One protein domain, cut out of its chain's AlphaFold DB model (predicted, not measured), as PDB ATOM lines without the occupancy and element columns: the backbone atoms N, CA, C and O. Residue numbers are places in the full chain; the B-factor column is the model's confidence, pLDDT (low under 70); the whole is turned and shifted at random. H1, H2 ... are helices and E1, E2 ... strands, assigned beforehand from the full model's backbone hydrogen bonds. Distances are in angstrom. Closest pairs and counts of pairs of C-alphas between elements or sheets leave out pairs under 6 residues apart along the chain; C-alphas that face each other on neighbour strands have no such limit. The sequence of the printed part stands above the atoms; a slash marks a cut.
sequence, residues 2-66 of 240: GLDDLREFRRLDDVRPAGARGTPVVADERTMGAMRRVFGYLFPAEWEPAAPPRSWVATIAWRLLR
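Overview. This is residues 2 to 66 of the 240 residues of the protein "PhnP protein" of Strigomonas culicis (UniProt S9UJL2). A small ribbon of two parallel strands, E1 and E2, has H2 at one end, while residues 13 to 19 stick out beyond the other; H1 comes near the ribbon only where its Phe 9 nears Thr 23 of E1, and H1 and H3 are apart from each other. The 65 printed residues, in the order H1 E1 H2 H3 E2, are mixed, with 31 in named elements. The whole is compact, radius of gyration of the C-alphas 12.1 A, spanning 33 by 25 by 24 A.

Arrangement. H1, residues 3 to 9, has 0 of 3 O i to N i+4 pairs within hydrogen-bond range but 4 of 4 O i to N i+3 pairs; its closest C-alphas to E1, residues 23 to 27, are Phe 9 and Thr 23, 7.7 A. H2, residues 29 to 38, has every O i to N i+4 pair within range; H3, residues 44 to 47, is too short for one. H2 and H3 are apart. E2, residues 60 to 64, is parallel to E1 at 30 degrees, with N 61 and O 23 at 2.8 A. The closest C-alphas of H2 and E2, Glu 29 and Leu 64, are 6.8 A apart. E1, H2, H3 and E2 form a strand-helix-strand unit, parallel neighbour strands with helices between, its crossover right-handed.

Along the chain. H1 begins at C-alpha 3 (-33.213, -46.774, 12.550) and measures 11.0 A, E1 12.8 A, H2 14.4 A, H3 5.1 A and E2 12.1 A, ending at C-alpha 64 (-31.214, -28.859, 7.740).

Size, cuts and confidence. The C-alphas of Asp 13 and Arg 30, the two farthest apart, are 33.2 A apart. The printed part has no cut; the links H1 to E1 and H3 to E2 are long. The pLDDT is under 70 at residue 2, residues 6 to 21 and residues 44 to 58.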
ATOM      1  N   GLY A   2     -33.336 -49.838  16.402       67.06
ATOM      2  CA  GLY A   2     -32.598 -49.480  15.195       67.06
ATOM      3  C   GLY A   2     -33.330 -48.412  14.382       67.06
ATOM      4  O   GLY A   2     -34.504 -48.126  14.607       67.06
ATOM      5  N   LEU A   3     -32.646 -47.827  13.401       72.06
ATOM      6  CA  LEU A   3     -33.213 -46.774  12.550       72.06
ATOM      7  C   LEU A   3     -34.411 -47.261  11.714       72.06
ATOM      8  O   LEU A   3     -35.322 -46.492  11.415       72.06
ATOM      9  N   ASP A   4     -34.451 -48.554  11.395       71.88
ATOM     10  CA  ASP A   4     -35.583 -49.175  10.709       71.88
ATOM     11  C   ASP A   4     -36.822 -49.332  11.601       71.88
ATOM     12  O   ASP A   4     -37.936 -49.430  11.081       71.88
ATOM     13  N   ASP A   5     -36.691 -49.276  12.926       71.56
ATOM     14  CA  ASP A   5     -37.848 -49.294  13.836       71.56
ATOM     15  C   ASP A   5     -38.663 -47.989  13.718       71.56
ATOM     16  O   ASP A   5     -39.834 -47.938  14.092       71.56
ATOM     17  N   LEU A   6     -38.112 -46.946  13.069       69.75
ATOM     18  CA  LEU A   6     -38.844 -45.717  12.731       69.75
ATOM     19  C   LEU A   6     -40.078 -45.958  11.845       69.75
ATOM     20  O   LEU A   6     -40.965 -45.102  11.779       69.75
ATOM     21  N   ARG A   7     -40.162 -47.118  11.182       69.12
ATOM     22  CA  ARG A   7     -41.342 -47.550  10.417       69.12
ATOM     23  C   ARG A   7     -42.594 -47.644  11.286       69.12
ATOM     24  O   ARG A   7     -43.661 -47.274  10.813       69.12
ATOM     25  N   GLU A   8     -42.471 -48.070  12.540       63.94
ATOM     26  CA  GLU A   8     -43.611 -48.244  13.454       63.94
ATOM     27  C   GLU A   8     -44.231 -46.908  13.883       63.94
ATOM     28  O   GLU A   8     -45.411 -46.828  14.232       63.94
ATOM     29  N   PHE A   9     -43.451 -45.828  13.796       62.88
ATOM     30  CA  PHE A   9     -43.913 -44.468  14.064       62.88
ATOM     31  C   PHE A   9     -44.517 -43.785  12.829       62.88
ATOM     32  O   PHE A   9     -45.057 -42.685  12.947       62.88
ATOM     33  N   ARG A  10     -44.494 -44.434  11.656       58.47
ATOM     34  CA  ARG A  10     -45.394 -44.075  10.559       58.47
ATOM     35  C   ARG A  10     -46.731 -44.778  10.749       58.47
ATOM     36  O   ARG A  10     -46.899 -45.924  10.337       58.47
ATOM     37  N   ARG A  11     -47.723 -44.082  11.290       52.38
ATOM     38  CA  ARG A  11     -49.099 -44.568  11.180       52.38
ATOM     39  C   ARG A  11     -49.640 -44.259   9.784       52.38
ATOM     40  O   ARG A  11     -49.491 -43.147   9.287       52.38
ATOM     41  N   LEU A  12     -50.265 -45.260   9.163       45.78
ATOM     42  CA  LEU A  12     -51.020 -45.132   7.908       45.78
ATOM     43  C   LEU A  12     -52.245 -44.204   8.053       45.78
ATOM     44  O   LEU A  12     -52.738 -43.705   7.048       45.78
ATOM     45  N   ASP A  13     -52.672 -43.936   9.292       43.38
ATOM     46  CA  ASP A  13     -53.844 -43.117   9.640       43.38
ATOM     47  C   ASP A  13     -53.509 -41.648   9.944       43.38
ATOM     48  O   ASP A  13     -54.371 -40.889  10.390       43.38
ATOM     49  N   ASP A  14     -52.255 -41.236   9.750       47.69
ATOM     50  CA  ASP A  14     -51.848 -39.859   9.988       47.69
ATOM     51  C   ASP A  14     -52.569 -38.933   8.995       47.69
ATOM     52  O   ASP A  14     -52.192 -38.821   7.825       47.69
ATOM     53  N   VAL A  15     -53.589 -38.224   9.491       44.66
ATOM     54  CA  VAL A  15     -54.178 -37.029   8.869       44.66
ATOM     55  C   VAL A  15     -53.127 -35.916   8.914       44.66
ATOM     56  O   VAL A  15     -53.234 -34.927   9.632       44.66
ATOM     57  N   ARG A  16     -52.032 -36.111   8.184       48.72
ATOM     58  CA  ARG A  16     -51.051 -35.072   7.901       48.72
ATOM     59  C   ARG A  16     -51.574 -34.236   6.734       48.72
ATOM     60  O   ARG A  16     -52.208 -34.791   5.832       48.72
ATOM     61  N   PRO A  17     -51.297 -32.921   6.708       43.03
ATOM     62  CA  PRO A  17     -51.613 -32.089   5.555       43.03
ATOM     63  C   PRO A  17     -51.089 -32.755   4.280       43.03
ATOM     64  O   PRO A  17     -49.983 -33.308   4.275       43.03
ATOM     65  N   ALA A  18     -51.886 -32.720   3.210       38.00
ATOM     66  CA  ALA A  18     -51.519 -33.305   1.928       38.00
ATOM     67  C   ALA A  18     -50.106 -32.839   1.516       38.00
ATOM     68  O   ALA A  18     -49.889 -31.662   1.250       38.00
ATOM     69  N   GLY A  19     -49.136 -33.765   1.515       44.47
ATOM     70  CA  GLY A  19     -47.738 -33.496   1.143       44.47
ATOM     71  C   GLY A  19     -46.684 -33.802   2.215       44.47
ATOM     72  O   GLY A  19     -45.535 -34.054   1.857       44.47
ATOM     73  N   ALA A  20     -47.036 -33.880   3.503       50.62
ATOM     74  CA  ALA A  20     -46.070 -34.185   4.569       50.62
ATOM     75  C   ALA A  20     -45.785 -35.699   4.674       50.62
ATOM     76  O   ALA A  20     -46.328 -36.411   5.519       50.62
ATOM     77  N   ARG A  21     -44.930 -36.212   3.782       59.03
ATOM     78  CA  ARG A  21     -44.517 -37.625   3.750       59.03
ATOM     79  C   ARG A  21     -43.229 -37.841   4.562       59.03
ATOM     80  O   ARG A  21     -42.144 -37.638   4.037       59.03
ATOM     81  N   GLY A  22     -43.339 -38.320   5.804       70.19
ATOM     82  CA  GLY A  22     -42.194 -38.831   6.586       70.19
ATOM     83  C   GLY A  22     -42.027 -38.225   7.980       70.19
ATOM     84  O   GLY A  22     -42.554 -37.156   8.275       70.19
ATOM     85  N   THR A  23     -41.318 -38.926   8.862       77.69
ATOM     86  CA  THR A  23     -41.014 -38.452  10.222       77.69
ATOM     87  C   THR A  23     -40.061 -37.257  10.137       77.69
ATOM     88  O   THR A  23     -39.011 -37.398   9.507       77.69
ATOM     89  N   PRO A  24     -40.395 -36.085  10.711       80.44
ATOM     90  CA  PRO A  24     -39.503 -34.934  10.681       80.44
ATOM     91  C   PRO A  24     -38.238 -35.233  11.487       80.44
ATOM     92  O   PRO A  24     -38.321 -35.623  12.649       80.44
ATOM     93  N   VAL A  25     -37.075 -35.040  10.871       87.06
ATOM     94  CA  VAL A  25     -35.771 -35.160  11.536       87.06
ATOM     95  C   VAL A  25     -34.950 -33.941  11.169       87.06
ATOM     96  O   VAL A  25     -34.870 -33.574   9.996       87.06
ATOM     97  N   VAL A  26     -34.352 -33.311  12.175       91.62
ATOM     98  CA  VAL A  26     -33.475 -32.158  11.988       91.62
ATOM     99  C   VAL A  26     -32.043 -32.587  12.286       91.62
ATOM    100  O   VAL A  26     -31.801 -33.234  13.301       91.62
ATOM    101  N   ALA A  27     -31.113 -32.270  11.393       94.56
ATOM    102  CA  ALA A  27     -29.705 -32.628  11.533       94.56
ATOM    103  C   ALA A  27     -28.827 -31.633  10.767       94.56
ATOM    104  O   ALA A  27     -29.277 -31.041   9.783       94.56
ATOM    105  N   ASP A  28     -27.588 -31.434  11.218       95.69
ATOM    106  CA  ASP A  28     -26.623 -30.600  10.500       95.69
ATOM    107  C   ASP A  28     -26.059 -31.315   9.261       95.69
ATOM    108  O   ASP A  28     -26.272 -32.514   9.048       95.69
ATOM    109  N   GLU A  29     -25.328 -30.583   8.419       94.81
ATOM    110  CA  GLU A  29     -24.786 -31.126   7.166       94.81
ATOM    111  C   GLU A  29     -23.857 -32.324   7.394       94.81
ATOM    112  O   GLU A  29     -23.884 -33.292   6.628       94.81
ATOM    113  N   ARG A  30     -23.049 -32.285   8.460       94.38
ATOM    114  CA  ARG A  30     -22.096 -33.350   8.798       94.38
ATOM    115  C   ARG A  30     -22.832 -34.636   9.160       94.38
ATOM    116  O   ARG A  30     -22.501 -35.702   8.627       94.38
ATOM    117  N   THR A  31     -23.843 -34.533  10.016       95.00
ATOM    118  CA  THR A  31     -24.695 -35.645  10.444       95.00
ATOM    119  C   THR A  31     -25.482 -36.191   9.263       95.00
ATOM    120  O   THR A  31     -25.427 -37.390   8.999       95.00
ATOM    121  N   MET A  32     -26.135 -35.330   8.475       93.69
ATOM    122  CA  MET A  32     -26.848 -35.755   7.264       93.69
ATOM    123  C   MET A  32     -25.916 -36.451   6.267       93.69
ATOM    124  O   MET A  32     -26.284 -37.475   5.697       93.69
ATOM    125  N   GLY A  33     -24.688 -35.956   6.091       93.88
ATOM    126  CA  GLY A  33     -23.677 -36.587   5.247       93.88
ATOM    127  C   GLY A  33     -23.265 -37.977   5.740       93.88
ATOM    128  O   GLY A  33     -23.120 -38.892   4.930       93.88
ATOM    129  N   ALA A  34     -23.105 -38.168   7.053       93.25
ATOM    130  CA  ALA A  34     -22.844 -39.483   7.639       93.25
ATOM    131  C   ALA A  34     -24.034 -40.437   7.451       93.25
ATOM    132  O   ALA A  34     -23.849 -41.562   6.981       93.25
ATOM    133  N   MET A  35     -25.251 -39.959   7.717       91.31
ATOM    134  CA  MET A  35     -26.486 -40.720   7.517       91.31
ATOM    135  C   MET A  35     -26.671 -41.123   6.057       91.31
ATOM    136  O   MET A  35     -27.030 -42.263   5.787       91.31
ATOM    137  N   ARG A  36     -26.362 -40.241   5.104       89.69
ATOM    138  CA  ARG A  36     -26.438 -40.533   3.666       89.69
ATOM    139  C   ARG A  36     -25.464 -41.636   3.247       89.69
ATOM    140  O   ARG A  36     -25.829 -42.485   2.440       89.69
ATOM    141  N   ARG A  37     -24.246 -41.653   3.802       89.94
ATOM    142  CA  ARG A  37     -23.239 -42.686   3.489       89.94
ATOM    143  C   ARG A  37     -23.632 -44.075   3.991       89.94
ATOM    144  O   ARG A  37     -23.341 -45.053   3.315       89.94
ATOM    145  N   VAL A  38     -24.252 -44.161   5.168       89.44
ATOM    146  CA  VAL A  38     -24.574 -45.447   5.817       89.44
ATOM    147  C   VAL A  38     -25.993 -45.921   5.479       89.44
ATOM    148  O   VAL A  38     -26.212 -47.104   5.238       89.44
ATOM    149  N   PHE A  39     -26.951 -44.997   5.400       86.00
ATOM    150  CA  PHE A  39     -28.386 -45.255   5.239       86.00
ATOM    151  C   PHE A  39     -28.964 -44.528   4.013       86.00
ATOM    152  O   PHE A  39     -29.991 -43.853   4.095       86.00
ATOM    153  N   GLY A  40     -28.314 -44.659   2.850       82.50
ATOM    154  CA  GLY A  40     -28.696 -43.953   1.615       82.50
ATOM    155  C   GLY A  40     -30.163 -44.133   1.193       82.50
ATOM    156  O   GLY A  40     -30.762 -43.221   0.628       82.50
ATOM    157  N   TYR A  41     -30.796 -45.254   1.557       78.25
ATOM    158  CA  TYR A  41     -32.218 -45.512   1.295       78.25
ATOM    159  C   TYR A  41     -33.180 -44.530   1.994       78.25
ATOM    160  O   TYR A  41     -34.344 -44.434   1.602       78.25
ATOM    161  N   LEU A  42     -32.718 -43.780   3.003       80.69
ATOM    162  CA  LEU A  42     -33.486 -42.723   3.675       80.69
ATOM    163  C   LEU A  42     -33.482 -41.388   2.910       80.69
ATOM    164  O   LEU A  42     -34.128 -40.436   3.355       80.69
ATOM    165  N   PHE A  43     -32.792 -41.321   1.765       80.94
ATOM    166  CA  PHE A  43     -32.667 -40.147   0.891       80.94
ATOM    167  C   PHE A  43     -33.225 -40.455  -0.517       80.94
ATOM    168  O   PHE A  43     -32.493 -40.446  -1.508       80.94
ATOM    169  N   PRO A  44     -34.535 -40.748  -0.645       66.00
ATOM    170  CA  PRO A  44     -35.109 -41.345  -1.855       66.00
ATOM    171  C   PRO A  44     -35.002 -40.468  -3.112       66.00
ATOM    172  O   PRO A  44     -34.873 -41.005  -4.207       66.00
ATOM    173  N   ALA A  45     -35.003 -39.137  -2.964       64.00
ATOM    174  CA  ALA A  45     -34.854 -38.202  -4.084       64.00
ATOM    175  C   ALA A  45     -33.496 -38.322  -4.804       64.00
ATOM    176  O   ALA A  45     -33.391 -37.970  -5.974       64.00
ATOM    177  N   GLU A  46     -32.471 -38.823  -4.113       58.19
ATOM    178  CA  GLU A  46     -31.107 -38.954  -4.634       58.19
ATOM    179  C   GLU A  46     -30.812 -40.378  -5.130       58.19
ATOM    180  O   GLU A  46     -29.941 -40.567  -5.974       58.19
ATOM    181  N   TRP A  47     -31.541 -41.376  -4.620       49.75
ATOM    182  CA  TRP A  47     -31.277 -42.791  -4.893       49.75
ATOM    183  C   TRP A  47     -32.123 -43.357  -6.043       49.75
ATOM    184  O   TRP A  47     -31.598 -44.059  -6.901       49.75
ATOM    185  N   GLU A  48     -33.420 -43.040  -6.106       59.50
ATOM    186  CA  GLU A  48     -34.323 -43.502  -7.172       59.50
ATOM    187  C   GLU A  48     -35.416 -42.438  -7.432       59.50
ATOM    188  O   GLU A  48     -36.541 -42.577  -6.945       59.50
ATOM    189  N   PRO A  49     -35.139 -41.378  -8.222       55.94
ATOM    190  CA  PRO A  49     -36.051 -40.237  -8.407       55.94
ATOM    191  C   PRO A  49     -37.419 -40.584  -9.032       55.94
ATOM    192  O   PRO A  49     -38.320 -39.748  -9.029       55.94
ATOM    193  N   ALA A  50     -37.594 -41.809  -9.542       54.84
ATOM    194  CA  ALA A  50     -38.828 -42.307 -10.155       54.84
ATOM    195  C   ALA A  50     -39.403 -43.576  -9.487       54.84
ATOM    196  O   ALA A  50     -40.350 -44.163 -10.017       54.84
ATOM    197  N   ALA A  51     -38.856 -44.037  -8.354       55.84
ATOM    198  CA  ALA A  51     -39.376 -45.240  -7.706       55.84
ATOM    199  C   ALA A  51     -40.690 -44.966  -6.956       55.84
ATOM    200  O   ALA A  51     -40.820 -43.946  -6.270       55.84
ATOM    201  N   PRO A  52     -41.675 -45.882  -7.038       54.94
ATOM    202  CA  PRO A  52     -42.889 -45.763  -6.250       54.94
ATOM    203  C   PRO A  52     -42.543 -45.773  -4.750       54.94
ATOM    204  O   PRO A  52     -41.634 -46.498  -4.330       54.94
ATOM    205  N   PRO A  53     -43.261 -44.995  -3.919       54.06
ATOM    206  CA  PRO A  53     -43.031 -44.969  -2.482       54.06
ATOM    207  C   PRO A  53     -43.206 -46.381  -1.917       54.06
ATOM    208  O   PRO A  53     -44.302 -46.940  -1.935       54.06
ATOM    209  N   ARG A  54     -42.114 -46.969  -1.420       57.78
ATOM    210  CA  ARG A  54     -42.149 -48.295  -0.800       57.78
ATOM    211  C   ARG A  54     -42.864 -48.163   0.543       57.78
ATOM    212  O   ARG A  54     -42.334 -47.549   1.469       57.78
ATOM    213  N   SER A  55     -44.057 -48.740   0.649       55.62
ATOM    214  CA  SER A  55     -44.904 -48.692   1.852       55.62
ATOM    215  C   SER A  55     -44.231 -49.258   3.112       55.62
ATOM    216  O   SER A  55     -44.658 -48.947   4.217       55.62
ATOM    217  N   TRP A  56     -43.154 -50.033   2.952       57.44
ATOM    218  CA  TRP A  56     -42.447 -50.741   4.023       57.44
ATOM    219  C   TRP A  56     -41.106 -50.118   4.444       57.44
ATOM    220  O   TRP A  56     -40.392 -50.712   5.250       57.44
ATOM    221  N   VAL A  57     -40.727 -48.955   3.903       62.09
ATOM    222  CA  VAL A  57     -39.450 -48.285   4.225       62.09
ATOM    223  C   VAL A  57     -39.719 -47.075   5.118       62.09
ATOM    224  O   VAL A  57     -40.714 -46.376   4.927       62.09
ATOM    225  N   ALA A  58     -38.867 -46.795   6.107       66.12
ATOM    226  CA  ALA A  58     -38.950 -45.537   6.851       66.12
ATOM    227  C   ALA A  58     -38.717 -44.356   5.886       66.12
ATOM    228  O   ALA A  58     -37.808 -44.395   5.068       66.12
ATOM    229  N   THR A  59     -39.529 -43.296   5.946       73.19
ATOM    230  CA  THR A  59     -39.203 -42.035   5.253       73.19
ATOM    231  C   THR A  59     -39.032 -41.006   6.323       73.19
ATOM    232  O   THR A  59     -39.892 -40.830   7.190       73.19
ATOM    233  N   ILE A  60     -37.919 -40.317   6.192       79.75
ATOM    234  CA  ILE A  60     -37.565 -39.185   7.000       79.75
ATOM    235  C   ILE A  60     -37.798 -37.937   6.158       79.75
ATOM    236  O   ILE A  60     -37.411 -37.874   4.991       79.75
ATOM    237  N   ALA A  61     -38.455 -36.952   6.756       81.69
ATOM    238  CA  ALA A  61     -38.513 -35.601   6.235       81.69
ATOM    239  C   ALA A  61     -37.345 -34.823   6.851       81.69
ATOM    240  O   ALA A  61     -37.472 -34.237   7.928       81.69
ATOM    241  N   TRP A  62     -36.187 -34.892   6.191       86.31
ATOM    242  CA  TRP A  62     -34.974 -34.223   6.649       86.31
ATOM    243  C   TRP A  62     -35.119 -32.705   6.568       86.31
ATOM    244  O   TRP A  62     -35.541 -32.159   5.547       86.31
ATOM    245  N   ARG A  63     -34.726 -32.017   7.636       90.62
ATOM    246  CA  ARG A  63     -34.598 -30.562   7.693       90.62
ATOM    247  C   ARG A  63     -33.181 -30.224   8.123       90.62
ATOM    248  O   ARG A  63     -32.677 -30.783   9.092       90.62
ATOM    249  N   LEU A  64     -32.551 -29.310   7.394       93.75
ATOM    250  CA  LEU A  64     -31.214 -28.859   7.740       93.75
ATOM    251  C   LEU A  64     -31.263 -28.040   9.033       93.75
ATOM    252  O   LEU A  64     -32.017 -27.071   9.128       93.75
ATOM    253  N   LEU A  65     -30.435 -28.434   9.993       95.88
ATOM    254  CA  LEU A  65     -30.076 -27.644  11.159       95.88
ATOM    255  C   LEU A  65     -28.839 -26.811  10.825       95.88
ATOM    256  O   LEU A  65     -27.838 -27.357  10.362       95.88
ATOM    257  N   ARG A  66     -28.886 -25.508  11.101       96.88
ATOM    258  CA  ARG A  66     -27.702 -24.646  11.067       96.88
ATOM    259  C   ARG A  66     -27.314 -24.284  12.498       96.88
ATOM    260  O   ARG A  66     -28.144 -23.719  13.212       96.88
TER     261      ARG A  66